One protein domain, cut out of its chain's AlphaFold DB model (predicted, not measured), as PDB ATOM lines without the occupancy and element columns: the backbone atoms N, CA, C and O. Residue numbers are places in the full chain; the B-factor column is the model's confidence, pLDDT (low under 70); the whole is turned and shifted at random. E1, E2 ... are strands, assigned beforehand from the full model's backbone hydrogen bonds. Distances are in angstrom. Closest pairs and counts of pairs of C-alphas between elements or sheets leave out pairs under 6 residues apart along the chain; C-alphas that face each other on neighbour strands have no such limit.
ATOM      1  N   VAL A   5      -8.385  32.399 -38.230       59.00
ATOM      2  CA  VAL A   5      -9.265  32.025 -37.114       59.00
ATOM      3  C   VAL A   5      -8.881  30.677 -36.482       59.00
ATOM      4  O   VAL A   5      -9.149  30.461 -35.305       59.00
ATOM      5  N   ASP A   6      -8.197  29.801 -37.227       69.94
ATOM      6  CA  ASP A   6      -7.754  28.471 -36.777       69.94
ATOM      7  C   ASP A   6      -6.376  28.498 -36.093       69.94
ATOM      8  O   ASP A   6      -5.843  27.452 -35.710       69.94
ATOM      9  N   ILE A   7      -5.758  29.681 -35.994       87.12
ATOM     10  CA  ILE A   7      -4.452  29.875 -35.372       87.12
ATOM     11  C   ILE A   7      -4.652  30.488 -33.989       87.12
ATOM     12  O   ILE A   7      -5.064  31.643 -33.856       87.12
ATOM     13  N   VAL A   8      -4.293  29.728 -32.957       92.94
ATOM     14  CA  VAL A   8      -4.274  30.204 -31.574       92.94
ATOM     15  C   VAL A   8      -2.829  30.410 -31.137       92.94
ATOM     16  O   VAL A   8      -1.995  29.512 -31.235       92.94
ATOM     17  N   PHE A   9      -2.539  31.607 -30.648       94.38
ATOM     18  CA  PHE A   9      -1.272  31.970 -30.033       94.38
ATOM     19  C   PHE A   9      -1.384  31.798 -28.523       94.38
ATOM     20  O   PHE A   9      -2.375  32.207 -27.913       94.38
ATOM     21  N   ILE A  10      -0.355  31.206 -27.926       95.00
ATOM     22  CA  ILE A  10      -0.214  31.032 -26.481       95.00
ATOM     23  C   ILE A  10       1.116  31.675 -26.094       95.00
ATOM     24  O   ILE A  10       2.172  31.136 -26.410       95.00
ATOM     25  N   TYR A  11       1.075  32.837 -25.454       94.88
ATOM     26  CA  TYR A  11       2.263  33.611 -25.101       94.88
ATOM     27  C   TYR A  11       2.442  33.686 -23.583       94.88
ATOM     28  O   TYR A  11       1.538  34.146 -22.884       94.88
ATOM     29  N   ASP A  12       3.595  33.246 -23.069       92.75
ATOM     30  CA  ASP A  12       3.970  33.428 -21.661       92.75
ATOM     31  C   ASP A  12       4.774  34.720 -21.494       92.75
ATOM     32  O   ASP A  12       5.948  34.816 -21.854       92.75
ATOM     33  N   THR A  13       4.123  35.711 -20.892       89.44
ATOM     34  CA  THR A  13       4.663  37.058 -20.666       89.44
ATOM     35  C   THR A  13       5.848  37.117 -19.693       89.44
ATOM     36  O   THR A  13       6.503  38.155 -19.619       89.44
ATOM     37  N   ARG A  14       6.131  36.051 -18.924       88.19
ATOM     38  CA  ARG A  14       7.241  36.025 -17.946       88.19
ATOM     39  C   ARG A  14       8.570  35.643 -18.573       88.19
ATOM     40  O   ARG A  14       9.603  36.164 -18.176       88.19
ATOM     41  N   VAL A  15       8.522  34.677 -19.486       88.88
ATOM     42  CA  VAL A  15       9.705  34.039 -20.084       88.88
ATOM     43  C   VAL A  15       9.844  34.345 -21.569       88.88
ATOM     44  O   VAL A  15      10.831  33.946 -22.170       88.88
ATOM     45  N   ASP A  16       8.876  35.066 -22.140       88.56
ATOM     46  CA  ASP A  16       8.884  35.501 -23.531       88.56
ATOM     47  C   ASP A  16       8.940  34.321 -24.516       88.56
ATOM     48  O   ASP A  16       9.717  34.281 -25.467       88.56
ATOM     49  N   ILE A  17       8.082  33.329 -24.257       93.25
ATOM     50  CA  ILE A  17       7.916  32.131 -25.086       93.25
ATOM     51  C   ILE A  17       6.536  32.174 -25.733       93.25
ATOM     52  O   ILE A  17       5.539  32.505 -25.085       93.25
ATOM     53  N   CYS A  18       6.463  31.813 -27.013       95.50
ATOM     54  CA  CYS A  18       5.216  31.768 -27.765       95.50
ATOM     55  C   CYS A  18       5.015  30.389 -28.399       95.50
ATOM     56  O   CYS A  18       5.885  29.898 -29.115       95.50
ATOM     57  N   PHE A  19       3.842  29.798 -28.197       94.81
ATOM     58  CA  PHE A  19       3.394  28.602 -28.897       94.81
ATOM     59  C   PHE A  19       2.296  28.943 -29.896       94.81
ATOM     60  O   PHE A  19       1.468  29.833 -29.689       94.81
ATOM     61  N   LEU A  20       2.276  28.173 -30.974       93.31
ATOM     62  CA  LEU A  20       1.246  28.174 -31.992       93.31
ATOM     63  C   LEU A  20       0.460  26.870 -31.890       93.31
ATOM     64  O   LEU A  20       1.035  25.790 -32.032       93.31
ATOM     65  N   LEU A  21      -0.846  26.976 -31.682       92.06
ATOM     66  CA  LEU A  21      -1.788  25.869 -31.763       92.06
ATOM     67  C   LEU A  21      -2.568  25.982 -33.076       92.06
ATOM     68  O   LEU A  21      -3.242  26.980 -33.330       92.06
ATOM     69  N   THR A  22      -2.466  24.950 -33.909       87.06
ATOM     70  CA  THR A  22      -3.183  24.831 -35.183       87.06
ATOM     71  C   THR A  22      -3.889  23.481 -35.259       87.06
ATOM     72  O   THR A  22      -3.263  22.421 -35.348       87.06
ATOM     73  N   GLY A  23      -5.222  23.499 -35.205       83.50
ATOM     74  CA  GLY A  23      -6.011  22.272 -35.083       83.50
ATOM     75  C   GLY A  23      -5.631  21.492 -33.819       83.50
ATOM     76  O   GLY A  23      -5.920  21.933 -32.712       83.50
ATOM     77  N   LYS A  24      -4.970  20.336 -33.981       83.12
ATOM     78  CA  LYS A  24      -4.495  19.479 -32.871       83.12
ATOM     79  C   LYS A  24      -2.980  19.539 -32.633       83.12
ATOM     80  O   LYS A  24      -2.475  18.812 -31.785       83.12
ATOM     81  N   SER A  25      -2.248  20.355 -33.392       87.06
ATOM     82  CA  SER A  25      -0.791  20.460 -33.294       87.06
ATOM     83  C   SER A  25      -0.394  21.693 -32.496       87.06
ATOM     84  O   SER A  25      -0.828  22.794 -32.828       87.06
ATOM     85  N   ILE A  26       0.488  21.526 -31.511       92.38
ATOM     86  CA  ILE A  26       1.146  22.629 -30.804       92.38
ATOM     87  C   ILE A  26       2.628  22.666 -31.172       92.38
ATOM     88  O   ILE A  26       3.278  21.626 -31.267       92.38
ATOM     89  N   ARG A  27       3.167  23.862 -31.409       93.00
ATOM     90  CA  ARG A  27       4.588  24.056 -31.707       93.00
ATOM     91  C   ARG A  27       5.085  25.367 -31.121       93.00
ATOM     92  O   ARG A  27       4.428  26.392 -31.275       93.00
ATOM     93  N   GLU A  28       6.257  25.339 -30.505       94.56
ATOM     94  CA  GLU A  28       6.952  26.546 -30.057       94.56
ATOM     95  C   GLU A  28       7.470  27.360 -31.250       94.56
ATOM     96  O   GLU A  28       7.954  26.810 -32.248       94.56
ATOM     97  N   LEU A  29       7.343  28.680 -31.173       94.44
ATOM     98  CA  LEU A  29       7.834  29.588 -32.194       94.44
ATOM     99  C   LEU A  29       9.279  29.992 -31.918       94.44
ATOM    100  O   LEU A  29       9.647  30.359 -30.809       94.44
ATOM    101  N   THR A  30      10.085  30.008 -32.976       91.25
ATOM    102  CA  THR A  30      11.472  30.463 -32.903       91.25
ATOM    103  C   THR A  30      11.531  31.975 -32.708       91.25
ATOM    104  O   THR A  30      10.911  32.725 -33.470       91.25
ATOM    105  N   ILE A  31      12.321  32.428 -31.735       91.38
ATOM    106  CA  ILE A  31      12.633  33.846 -31.541       91.38
ATOM    107  C   ILE A  31      13.443  34.348 -32.740       91.38
ATOM    108  O   ILE A  31      14.474  33.786 -33.102       91.38
ATOM    109  N   LYS A  32      12.965  35.423 -33.364       87.81
ATOM    110  CA  LYS A  32      13.624  36.101 -34.488       87.81
ATOM    111  C   LYS A  32      14.527  37.238 -33.994       87.81
ATOM    112  O   LYS A  32      15.498  37.578 -34.663       87.81
ATOM    113  N   GLY A  33      14.211  37.818 -32.839       87.62
ATOM    114  CA  GLY A  33      15.008  38.859 -32.195       87.62
ATOM    115  C   GLY A  33      14.153  39.880 -31.442       87.62
ATOM    116  O   GLY A  33      12.920  39.811 -31.501       87.62
ATOM    117  N   PRO A  34      14.794  40.831 -30.746       88.50
ATOM    118  CA  PRO A  34      14.096  41.882 -30.022       88.50
ATOM    119  C   PRO A  34      13.395  42.860 -30.974       88.50
ATOM    120  O   PRO A  34      13.773  43.040 -32.134       88.50
ATOM    121  N   ILE A  35      12.365  43.531 -30.467       82.69
ATOM    122  CA  ILE A  35      11.816  44.750 -31.055       82.69
ATOM    123  C   ILE A  35      12.561  45.919 -30.423       82.69
ATOM    124  O   ILE A  35      12.471  46.127 -29.216       82.69
ATOM    125  N   GLU A  36      13.254  46.709 -31.232       81.75
ATOM    126  CA  GLU A  36      13.950  47.903 -30.762       81.75
ATOM    127  C   GLU A  36      13.216  49.168 -31.207       81.75
ATOM    128  O   GLU A  36      12.763  49.294 -32.349       81.75
ATOM    129  N   ARG A  37      13.091  50.139 -30.302       73.88
ATOM    130  CA  ARG A  37      12.626  51.489 -30.635       73.88
ATOM    131  C   ARG A  37      13.396  52.499 -29.808       73.88
ATOM    132  O   ARG A  37      13.375  52.424 -28.586       73.88
ATOM    133  N   ASN A  38      14.012  53.470 -30.478       75.31
ATOM    134  CA  ASN A  38      14.805  54.526 -29.841       75.31
ATOM    135  C   ASN A  38      15.921  53.978 -28.925       75.31
ATOM    136  O   ASN A  38      16.195  54.565 -27.886       75.31
ATOM    137  N   GLY A  39      16.533  52.843 -29.287       70.50
ATOM    138  CA  GLY A  39      17.593  52.207 -28.493       70.50
ATOM    139  C   GLY A  39      17.107  51.367 -27.305       70.50
ATOM    140  O   GLY A  39      17.931  50.821 -26.582       70.50
ATOM    141  N   GLU A  40      15.792  51.226 -27.106       76.00
ATOM    142  CA  GLU A  40      15.217  50.365 -26.070       76.00
ATOM    143  C   GLU A  40      14.613  49.099 -26.680       76.00
ATOM    144  O   GLU A  40      13.803  49.177 -27.614       76.00
ATOM    145  N   ILE A  41      14.940  47.940 -26.100       76.75
ATOM    146  CA  ILE A  41      14.220  46.693 -26.368       76.75
ATOM    147  C   ILE A  41      12.829  46.818 -25.749       76.75
ATOM    148  O   ILE A  41      12.684  47.027 -24.545       76.75
ATOM    149  N   ASN A  42      11.793  46.716 -26.574       82.50
ATOM    150  CA  ASN A  42      10.411  46.912 -26.155       82.50
ATOM    151  C   ASN A  42       9.485  45.748 -26.508       82.50
ATOM    152  O   ASN A  42       8.277  45.923 -26.417       82.50
ATOM    153  N   GLY A  43      10.020  44.587 -26.869       86.00
ATOM    154  CA  GLY A  43       9.258  43.372 -27.145       86.00
ATOM    155  C   GLY A  43      10.084  42.361 -27.926       86.00
ATOM    156  O   GLY A  43      11.284  42.572 -28.113       86.00
ATOM    157  N   THR A  44       9.432  41.321 -28.440       92.19
ATOM    158  CA  THR A  44      10.106  40.233 -29.170       92.19
ATOM    159  C   THR A  44       9.339  39.811 -30.411       92.19
ATOM    160  O   THR A  44       8.109  39.758 -30.413       92.19
ATOM    161  N   TRP A  45      10.078  39.526 -31.484       93.31
ATOM    162  CA  TRP A  45       9.576  38.930 -32.717       93.31
ATOM    163  C   TRP A  45       9.725  37.412 -32.695       93.31
ATOM    164  O   TRP A  45      10.796  36.884 -32.409       93.31
ATOM    165  N   PHE A  46       8.677  36.722 -33.128       94.62
ATOM    166  CA  PHE A  46       8.617  35.276 -33.280       94.62
ATOM    167  C   PHE A  46       8.304  34.907 -34.730       94.62
ATOM    168  O   PHE A  46       7.443  35.508 -35.387       94.62
ATOM    169  N   GLN A  47       8.991  33.885 -35.236       92.12
ATOM    170  CA  GLN A  47       8.767  33.345 -36.570       92.12
ATOM    171  C   GLN A  47       7.603  32.353 -36.549       92.12
ATOM    172  O   GLN A  47       7.739  31.241 -36.045       92.12
ATOM    173  N   VAL A  48       6.478  32.714 -37.169       90.25
ATOM    174  CA  VAL A  48       5.301  31.833 -37.261       90.25
ATOM    175  C   VAL A  48       5.516  30.765 -38.334       90.25
ATOM    176  O   VAL A  48       5.300  29.581 -38.090       90.25
ATOM    177  N   ASN A  49       6.000  31.155 -39.514       83.88
ATOM    178  CA  ASN A  49       6.314  30.230 -40.604       83.88
ATOM    179  C   ASN A  49       7.497  30.766 -41.417       83.88
ATOM    180  O   ASN A  49       7.443  31.888 -41.916       83.88
ATOM    181  N   HIS A  50       8.570  29.981 -41.513       73.50
ATOM    182  CA  HIS A  50       9.826  30.336 -42.189       73.50
ATOM    183  C   HIS A  50       9.701  30.396 -43.718       73.50
ATOM    184  O   HIS A  50      10.418  31.162 -44.347       73.50
ATOM    185  N   LEU A  51       8.778  29.639 -44.312       78.62
ATOM    186  CA  LEU A  51       8.559  29.621 -45.761       78.62
ATOM    187  C   LEU A  51       7.703  30.801 -46.221       78.62
ATOM    188  O   LEU A  51       7.925  31.350 -47.294       78.62
ATOM    189  N   THR A  52       6.726  31.205 -45.406       74.69
ATOM    190  CA  THR A  52       5.762  32.250 -45.786       74.69
ATOM    191  C   THR A  52       6.083  33.623 -45.198       74.69
ATOM    192  O   THR A  52       5.347  34.570 -45.440       74.69
ATOM    193  N   ASN A  53       7.184  33.781 -44.453       82.31
ATOM    194  CA  ASN A  53       7.584  35.057 -43.834       82.31
ATOM    195  C   ASN A  53       6.515  35.672 -42.906       82.31
ATOM    196  O   ASN A  53       6.368  36.897 -42.830       82.31
ATOM    197  N   HIS A  54       5.770  34.820 -42.198       89.12
ATOM    198  CA  HIS A  54       4.814  35.248 -41.177       89.12
ATOM    199  C   HIS A  54       5.524  35.485 -39.846       89.12
ATOM    200  O   HIS A  54       6.273  34.616 -39.382       89.12
ATOM    201  N   TRP A  55       5.227  36.612 -39.200       92.06
ATOM    202  CA  TRP A  55       5.831  36.994 -37.922       92.06
ATOM    203  C   TRP A  55       4.788  37.534 -36.968       92.06
ATOM    204  O   TRP A  55       3.925  38.310 -37.374       92.06
ATOM    205  N   VAL A  56       4.915  37.177 -35.698       94.81
ATOM    206  CA  VAL A  56       4.143  37.776 -34.609       94.81
ATOM    207  C   VAL A  56       5.107  38.442 -33.642       94.81
ATOM    208  O   VAL A  56       6.229  37.974 -33.466       94.81
ATOM    209  N   SER A  57       4.695  39.538 -33.030       94.62
ATOM    210  CA  SER A  57       5.418  40.136 -31.925       94.62
ATOM    211  C   SER A  57       4.519  40.480 -30.765       94.62
ATOM    212  O   SER A  57       3.312  40.679 -30.919       94.62
ATOM    213  N   PHE A  58       5.157  40.562 -29.605       93.75
ATOM    214  CA  PHE A  58       4.535  40.902 -28.343       93.75
ATOM    215  C   PHE A  58       5.325  42.014 -27.682       93.75
ATOM    216  O   PHE A  58       6.554  41.962 -27.616       93.75
ATOM    217  N   ARG A  59       4.613  43.021 -27.185       91.44
ATOM    218  CA  ARG A  59       5.195  44.080 -26.364       91.44
ATOM    219  C   ARG A  59       4.265  44.508 -25.255       91.44
ATOM    220  O   ARG A  59       3.051  44.521 -25.435       91.44
ATOM    221  N   LYS A  60       4.829  44.940 -24.134       89.19
ATOM    222  CA  LYS A  60       4.048  45.570 -23.072       89.19
ATOM    223  C   LYS A  60       3.568  46.949 -23.534       89.19
ATOM    224  O   LYS A  60       4.350  47.743 -24.064       89.19
ATOM    225  N   ASP A  61       2.284  47.234 -23.353       87.44
ATOM    226  CA  ASP A  61       1.715  48.544 -23.656       87.44
ATOM    227  C   ASP A  61       2.274  49.586 -22.674       87.44
ATOM    228  O   ASP A  61       2.327  49.365 -21.464       87.44
ATOM    229  N   ARG A  62       2.730  50.725 -23.206       81.00
ATOM    230  CA  ARG A  62       3.370  51.785 -22.410       81.00
ATOM    231  C   ARG A  62       2.370  52.636 -21.625       81.00
ATOM    232  O   ARG A  62       2.762  53.285 -20.663       81.00
ATOM    233  N   TYR A  63       1.107  52.663 -22.041       84.25
ATOM    234  CA  TYR A  63       0.077  53.548 -21.497       84.25
ATOM    235  C   TYR A  63      -0.947  52.799 -20.643       84.25
ATOM    236  O   TYR A  63      -1.608  53.402 -19.800       84.25
ATOM    237  N   ARG A  64      -1.103  51.490 -20.858       84.19
ATOM    238  CA  ARG A  64      -2.061  50.640 -20.150       84.19
ATOM    239  C   ARG A  64      -1.329  49.592 -19.326       84.19
ATOM    240  O   ARG A  64      -0.739  48.657 -19.865       84.19
ATOM    241  N   LEU A  65      -1.425  49.724 -18.003       83.12
ATOM    242  CA  LEU A  65      -0.922  48.717 -17.071       83.12
ATOM    243  C   LEU A  65      -1.510  47.338 -17.409       83.12
ATOM    244  O   LEU A  65      -2.665  47.225 -17.824       83.12
ATOM    245  N   ASN A  66      -0.689  46.298 -17.253       85.69
ATOM    246  CA  ASN A  66      -1.052  44.896 -17.492       85.69
ATOM    247  C   ASN A  66      -1.669  44.620 -18.873       85.69
ATOM    248  O   ASN A  66      -2.447  43.687 -19.042       85.69
ATOM    249  N   THR A  67      -1.341  45.434 -19.875       91.00
ATOM    250  CA  THR A  67      -1.773  45.211 -21.253       91.00
ATOM    251  C   THR A  67      -0.562  44.880 -22.107       91.00
ATOM    252  O   THR A  67       0.480  45.527 -22.008       91.00
ATOM    253  N   TRP A  68      -0.711  43.875 -22.953       91.88
ATOM    254  CA  TRP A  68       0.241  43.523 -23.991       91.88
ATOM    255  C   TRP A  68      -0.376  43.798 -25.349       91.88
ATOM    256  O   TRP A  68      -1.561  43.575 -25.578       91.88
ATOM    257  N   GLU A  69       0.431  44.297 -26.262       93.19
ATOM    258  CA  GLU A  69       0.079  44.419 -27.659       93.19
ATOM    259  C   GLU A  69       0.674  43.236 -28.413       93.19
ATOM    260  O   GLU A  69       1.884  43.010 -28.366       93.19
ATOM    261  N   ALA A  70      -0.189  42.511 -29.115       94.44
ATOM    262  CA  ALA A  70       0.206  41.518 -30.094       94.44
ATOM    263  C   ALA A  70       0.079  42.126 -31.493       94.44
ATOM    264  O   ALA A  70      -0.975  42.667 -31.845       94.44
ATOM    265  N   PHE A  71       1.131  42.015 -32.296       94.06
ATOM    266  CA  PHE A  71       1.146  42.454 -33.687       94.06
ATOM    267  C   PHE A  71       1.514  41.287 -34.594       94.06
ATOM    268  O   PHE A  71       2.521  40.622 -34.372       94.06
ATOM    269  N   TYR A  72       0.726  41.042 -35.633       93.62
ATOM    270  CA  TYR A  72       0.938  39.928 -36.549       93.62
ATOM    271  C   TYR A  72       1.007  40.406 -37.992       93.62
ATOM    272  O   TYR A  72       0.111  41.084 -38.487       93.62
ATOM    273  N   LYS A  73       2.085  40.029 -38.676       91.69
ATOM    274  CA  LYS A  73       2.266  40.202 -40.114       91.69
ATOM    275  C   LYS A  73       1.996  38.865 -40.796       91.69
ATOM    276  O   LYS A  73       2.759  37.909 -40.634       91.69
ATOM    277  N   CYS A  74       0.952  38.837 -41.608       88.81
ATOM    278  CA  CYS A  74       0.579  37.719 -42.459       88.81
ATOM    279  C   CYS A  74       0.939  38.039 -43.916       88.81
ATOM    280  O   CYS A  74       0.758  39.173 -44.355       88.81
ATOM    281  N   VAL A  75       1.428  37.052 -44.669       85.69
ATOM    282  CA  VAL A  75       1.715  37.184 -46.103       85.69
ATOM    283  C   VAL A  75       0.957  36.090 -46.847       85.69
ATOM    284  O   VAL A  75       1.321  34.919 -46.785       85.69
ATOM    285  N   ARG A  76      -0.114  36.455 -47.548       78.06
ATOM    286  CA  ARG A  76      -0.970  35.511 -48.273       78.06
ATOM    287  C   ARG A  76      -1.082  35.954 -49.723       78.06
ATOM    288  O   ARG A  76      -1.369  37.116 -49.978       78.06
ATOM    289  N   ASP A  77      -0.803  35.042 -50.651       81.56
ATOM    290  CA  ASP A  77      -0.915  35.281 -52.097       81.56
ATOM    291  C   ASP A  77      -0.171  36.551 -52.564       81.56
ATOM    292  O   ASP A  77      -0.646  37.324 -53.391       81.56
ATOM    293  N   GLY A  78       1.008  36.801 -51.977       80.06
ATOM    294  CA  GLY A  78       1.837  37.979 -52.265       80.06
ATOM    295  C   GLY A  78       1.369  39.284 -51.606       80.06
ATOM    296  O   GLY A  78       2.089  40.279 -51.660       80.06
ATOM    297  N   GLN A  79       0.216  39.292 -50.938       85.06
ATOM    298  CA  GLN A  79      -0.288  40.438 -50.188       85.06
ATOM    299  C   GLN A  79       0.105  40.351 -48.715       85.06
ATOM    300  O   GLN A  79       0.085  39.283 -48.102       85.06
ATOM    301  N   ILE A  80       0.467  41.498 -48.138       88.50
ATOM    302  CA  ILE A  80       0.802  41.609 -46.717       88.50
ATOM    303  C   ILE A  80      -0.400  42.193 -45.978       88.50
ATOM    304  O   ILE A  80      -0.848  43.294 -46.292       88.50
ATOM    305  N   THR A  81      -0.863  41.482 -44.956       90.06
ATOM    306  CA  THR A  81      -1.926  41.929 -44.052       90.06
ATOM    307  C   THR A  81      -1.371  42.032 -42.641       90.06
ATOM    308  O   THR A  81      -0.629  41.156 -42.185       90.06
ATOM    309  N   PHE A  82      -1.732  43.102 -41.941       92.56
ATOM    310  CA  PHE A  82      -1.283  43.354 -40.580       92.56
ATOM    311  C   PHE A  82      -2.452  43.259 -39.617       92.56
ATOM    312  O   PHE A  82      -3.541  43.736 -39.919       92.56
ATOM    313  N   TYR A  83      -2.203  42.683 -38.450       93.81
ATOM    314  CA  TYR A  83      -3.171  42.590 -37.372       93.81
ATOM    315  C   TYR A  83      -2.566  43.142 -36.090       93.81
ATOM    316  O   TYR A  83      -1.372  42.967 -35.832       93.81
ATOM    317  N   ARG A  84      -3.383  43.791 -35.267       93.75
ATOM    318  CA  ARG A  84      -2.978  44.304 -33.959       93.75
ATOM    319  C   ARG A  84      -4.102  44.108 -32.959       93.75
ATOM    320  O   ARG A  84      -5.218  44.573 -33.173       93.75
ATOM    321  N   ARG A  85      -3.763  43.510 -31.820       92.88
ATOM    322  CA  ARG A  85      -4.689  43.264 -30.717       92.88
ATOM    323  C   ARG A  85      -4.079  43.701 -29.392       92.88
ATOM    324  O   ARG A  85      -2.892  43.498 -29.151       92.88
ATOM    325  N   LEU A  86      -4.901  44.299 -28.531       92.56
ATOM    326  CA  LEU A  86      -4.542  44.587 -27.142       92.56
ATOM    327  C   LEU A  86      -5.100  43.484 -26.244       92.56
ATOM    328  O   LEU A  86      -6.295  43.190 -26.274       92.56
ATOM    329  N   LEU A  87      -4.226  42.883 -25.449       92.75
ATOM    330  CA  LEU A  87      -4.485  41.733 -24.601       92.75
ATOM    331  C   LEU A  87      -4.286  42.156 -23.151       92.75
ATOM    332  O   LEU A  87      -3.205  42.606 -22.775       92.75
ATOM    333  N   ARG A  88      -5.334  42.048 -22.337       88.75
ATOM    334  CA  ARG A  88      -5.228  42.314 -20.901       88.75
ATOM    335  C   ARG A  88      -4.778  41.048 -20.190       88.75
ATOM    336  O   ARG A  88      -5.291  39.969 -20.463       88.75
ATOM    337  N   VAL A  89      -3.816  41.220 -19.301       84.00
ATOM    338  CA  VAL A  89      -3.297  40.197 -18.404       84.00
ATOM    339  C   VAL A  89      -3.952  40.450 -17.057       84.00
ATOM    340  O   VAL A  89      -3.792  41.529 -16.479       84.00
ATOM    341  N   ASP A  90      -4.698  39.477 -16.555       77.06
ATOM    342  CA  ASP A  90      -5.143  39.530 -15.169       77.06
ATOM    343  C   ASP A  90      -3.945  39.245 -14.263       77.06
ATOM    344  O   ASP A  90      -3.080  38.441 -14.601       77.06
ATOM    345  N   SER A  91      -3.884  39.894 -13.098       64.12
ATOM    346  CA  SER A  91      -2.728  39.836 -12.178       64.12
ATOM    347  C   SER A  91      -2.256  38.423 -11.787       64.12
ATOM    348  O   SER A  91      -1.133  38.266 -11.315       64.12
ATOM    349  N   LEU A  92      -3.087  37.403 -12.008       67.38
ATOM    350  CA  LEU A  92      -2.826  36.001 -11.689       67.38
ATOM    351  C   LEU A  92      -2.398  35.149 -12.892       67.38
ATOM    352  O   LEU A  92      -1.929  34.032 -12.692       67.38
ATOM    353  N   ASN A  93      -2.568  35.628 -14.128       74.19
ATOM    354  CA  ASN A  93      -2.374  34.806 -15.317       74.19
ATOM    355  C   ASN A  93      -1.417  35.465 -16.305       74.19
ATOM    356  O   ASN A  93      -1.806  36.333 -17.074       74.19
ATOM    357  N   SER A  94      -0.169  35.007 -16.312       84.12
ATOM    358  CA  SER A  94       0.862  35.458 -17.246       84.12
ATOM    359  C   SER A  94       0.749  34.851 -18.646       84.12
ATOM    360  O   SER A  94       1.535  35.226 -19.522       84.12
ATOM    361  N   LEU A  95      -0.178  33.911 -18.853       91.81
ATOM    362  CA  LEU A  95      -0.370  33.207 -20.112       91.81
ATOM    363  C   LEU A  95      -1.502  33.855 -20.916       91.81
ATOM    364  O   LEU A  95      -2.663  33.865 -20.506       91.81
ATOM    365  N   LEU A  96      -1.163  34.377 -22.090       92.50
ATOM    366  CA  LEU A  96      -2.107  34.967 -23.032       92.50
ATOM    367  C   LEU A  96      -2.463  33.949 -24.116       92.50
ATOM    368  O   LEU A  96      -1.625  33.620 -24.949       92.50
ATOM    369  N   THR A  97      -3.714  33.487 -24.133       93.25
ATOM    370  CA  THR A  97      -4.246  32.584 -25.168       93.25
ATOM    371  C   THR A  97      -5.281  33.310 -26.018       93.25
ATOM    372  O   THR A  97      -6.314  33.743 -25.509       93.25
ATOM    373  N   PHE A  98      -5.013  33.478 -27.314       92.88
ATOM    374  CA  PHE A  98      -5.869  34.268 -28.202       92.88
ATOM    375  C   PHE A  98      -5.665  33.905 -29.678       92.88
ATOM    376  O   PHE A  98      -4.671  33.296 -30.056       92.88
ATOM    377  N   SER A  99      -6.594  34.333 -30.528       92.75
ATOM    378  CA  SER A  99      -6.469  34.293 -31.989       92.75
ATOM    379  C   SER A  99      -6.647  35.693 -32.576       92.75
ATOM    380  O   SER A  99      -7.196  36.589 -31.925       92.75
ATOM    381  N   PHE A 100      -6.165  35.902 -33.799       92.06
ATOM    382  CA  PHE A 100      -6.505  37.098 -34.566       92.06
ATOM    383  C   PHE A 100      -7.777  36.853 -35.375       92.06
ATOM    384  O   PHE A 100      -8.062  35.736 -35.809       92.06
ATOM    385  N   THR A 101      -8.527  37.921 -35.596       90.19
ATOM    386  CA  THR A 101      -9.723  37.951 -36.434       90.19
ATOM    387  C   THR A 101      -9.635  39.116 -37.413       90.19
ATOM    388  O   THR A 101      -8.773  39.983 -37.283       90.19
ATOM    389  N   GLU A 102     -10.550  39.183 -38.378       88.44
ATOM    390  CA  GLU A 102     -10.617  40.310 -39.321       88.44
ATOM    391  C   GLU A 102     -10.793  41.658 -38.607       88.44
ATOM    392  O   GLU A 102     -10.240  42.664 -39.039       88.44
ATOM    393  N   LYS A 103     -11.473  41.687 -37.453       90.38
ATOM    394  CA  LYS A 103     -11.636  42.907 -36.644       90.38
ATOM    395  C   LYS A 103     -10.315  43.459 -36.111       90.38
ATOM    396  O   LYS A 103     -10.239  44.633 -35.768       90.38
ATOM    397  N   ASP A 104      -9.291  42.616 -36.027       92.88
ATOM    398  CA  ASP A 104      -7.959  43.006 -35.587       92.88
ATOM    399  C   ASP A 104      -7.096  43.514 -36.754       92.88
ATOM    400  O   ASP A 104      -5.926  43.810 -36.531       92.88
ATOM    401  N   GLU A 105      -7.613  43.587 -37.987       92.88
ATOM    402  CA  GLU A 105      -6.864  44.006 -39.178       92.88
ATOM    403  C   GLU A 105      -6.562  45.511 -39.166       92.88
ATOM    404  O   GLU A 105      -7.407  46.355 -38.856       92.88
ATOM    405  N   TRP A 106      -5.325  45.852 -39.515       93.06
ATOM    406  CA  TRP A 106      -4.810  47.212 -39.555       93.06
ATOM    407  C   TRP A 106      -4.345  47.565 -40.959       93.06
ATOM    408  O   TRP A 106      -3.615  46.815 -41.609       93.06
ATOM    409  N   ILE A 107      -4.726  48.760 -41.397       89.81
ATOM    410  CA  ILE A 107      -4.368  49.305 -42.703       89.81
ATOM    411  C   ILE A 107      -3.599  50.608 -42.532       89.81
ATOM    412  O   ILE A 107      -3.829  51.384 -41.597       89.81
ATOM    413  N   LYS A 108      -2.673  50.857 -43.454       86.88
ATOM    414  CA  LYS A 108      -2.022  52.155 -43.573       86.88
ATOM    415  C   LYS A 108      -2.907  53.038 -44.439       86.88
ATOM    416  O   LYS A 108      -3.170  52.712 -45.592       86.88
ATOM    417  N   ASP A 109      -3.395  54.124 -43.862       86.56
ATOM    418  CA  ASP A 109      -4.188  55.115 -44.568       86.56
ATOM    419  C   ASP A 109      -3.362  55.696 -45.732       86.56
ATOM    420  O   ASP A 109      -2.238  56.160 -45.505       86.56
ATOM    421  N   PRO A 110      -3.873  55.652 -46.974       86.31
ATOM    422  CA  PRO A 110      -3.096  56.032 -48.150       86.31
ATOM    423  C   PRO A 110      -2.871  57.544 -48.260       86.31
ATOM    424  O   PRO A 110      -1.941  57.961 -48.942       86.31
ATOM    425  N   ILE A 111      -3.689  58.365 -47.592       89.88
ATOM    426  CA  ILE A 111      -3.623  59.829 -47.670       89.88
ATOM    427  C   ILE A 111      -2.701  60.364 -46.574       89.88
ATOM    428  O   ILE A 111      -1.765  61.114 -46.830       89.88
ATOM    429  N   SER A 112      -2.955  59.968 -45.330       91.00
ATOM    430  CA  SER A 112      -2.224  60.450 -44.155       91.00
ATOM    431  C   SER A 112      -0.969  59.636 -43.840       91.00
ATOM    432  O   SER A 112      -0.162  60.050 -43.007       91.00
ATOM    433  N   GLY A 113      -0.823  58.446 -44.429       88.88
ATOM    434  CA  GLY A 113       0.246  57.499 -44.116       88.88
ATOM    435  C   GLY A 113       0.154  56.893 -42.710       88.88
ATOM    436  O   GLY A 113       1.057  56.153 -42.308       88.88
ATOM    437  N   LYS A 114      -0.901  57.200 -41.945       89.94
ATOM    438  CA  LYS A 114      -1.082  56.736 -40.566       89.94
ATOM    439  C   LYS A 114      -1.693  55.340 -40.538       89.94
ATOM    440  O   LYS A 114      -2.529  54.991 -41.361       89.94
ATOM    441  N   TRP A 115      -1.293  54.544 -39.557       87.44
ATOM    442  CA  TRP A 115      -1.898  53.239 -39.308       87.44
ATOM    443  C   TRP A 115      -3.221  53.389 -38.555       87.44
ATOM    444  O   TRP A 115      -3.290  54.154 -37.592       87.44
ATOM    445  N   ARG A 116      -4.248  52.639 -38.963       90.06
ATOM    446  CA  ARG A 116      -5.549  52.583 -38.285       90.06
ATOM    447  C   ARG A 116      -6.146  51.179 -38.322       90.06
ATOM    448  O   ARG A 116      -5.794  50.383 -39.192       90.06
ATOM    449  N   SER A 117      -7.072  50.919 -37.399       89.62
ATOM    450  CA  SER A 117      -7.997  49.787 -37.519       89.62
ATOM    451  C   SER A 117      -8.735  49.877 -38.852       89.62
ATOM    452  O   SER A 117      -9.106  50.975 -39.279       89.62
ATOM    453  N   LYS A 118      -8.919  48.739 -39.519       87.19
ATOM    454  CA  LYS A 118      -9.720  48.653 -40.745       87.19
ATOM    455  C   LYS A 118     -11.208  48.900 -40.480       87.19
ATOM    456  O   LYS A 118     -11.882  49.411 -41.372       87.19
TER     457      LYS A 118
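This is residues 5 to 118 of the 119 residues of an uncharacterized protein of endosymbiont GvMRE of Glomus versiforme (UniProt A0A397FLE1). A strongly twisted seven-strand sheet, curled like part of a barrel, is partly covered on one face by a smaller four-strand sheet, the strands of the two crossing at 40 degrees; this is a sandwich, two sheets face to face. The small hairpin of E10 and E11 extends the larger sheet at one edge, clear of the smaller sheet. The printed part has 114 residues with eleven named strands, E1 to E11 along the chain, and no named helix, an all-strand class. The sheet orders are E4-E5-E6-E7-E8-E10-E11 and E3-E2-E1-E9, both all antiparallel. The whole is compact, with a radius of gyration of the C-alphas of 14.2 A and spans of 43 by 35 by 27 A.

In the larger sheet, E4, residues 30 to 37, E5, 40 to 49, E6, 54 to 60, E7, 67 to 76, and E8, 79 to 88, form a meander, each strand the antiparallel neighbour of the one before. N 35 and O 43 of E4 and E5 are 2.8 A apart, N 46 and O 56 of E5 and E6 2.8 A, N 57 and O 71 of E6 and E7 2.8 A, and N 72 and O 83 of E7 and E8 2.9 A, within hydrogen-bond range. E10, residues 105 to 108, pairs with E8 through N 106 and O 82, 2.8 A, and forms a hairpin with E11, residues 115 to 117, through N 107 and O 116, 2.9 A. In the smaller sheet, E1, residues 7 to 12, E2, 17 to 22, and E3, 25 to 28, form a second meander; N 10 and O 19 are 2.9 A apart, and N 20 and O 27 2.8 A. E9, residues 95 to 99, is the antiparallel neighbour of E1, with N 11 and O 96 at 2.9 A. Between the sheets, the closest C-alphas of E2 and E5, Cys 18 and Phe 46, are 7.4 A apart, and those of E8 and E9, Leu 87 and Leu 96, 7.3 A. E3 runs on into E4 at 51 degrees.

E8 measures 29.8 A from first to last C-alpha, E7 28.7 A, E5 26.4 A, E4 21.2 A and E6 20.9 A. E1 begins at C-alpha 7, (-4.452, 29.875, -35.372), E8 begins at C-alpha 79, (-0.288, 40.438, -50.188), and E11 ends at C-alpha 117, (-7.997, 49.787, -37.519).

The C-alphas of Leu 92 and Ile 111, the two farthest apart, are 43.2 A apart. The printed part has no cut and no long link. Mean pLDDT of the printed part is 87.5; residues 5 to 6 and 91 to 92 are under 70.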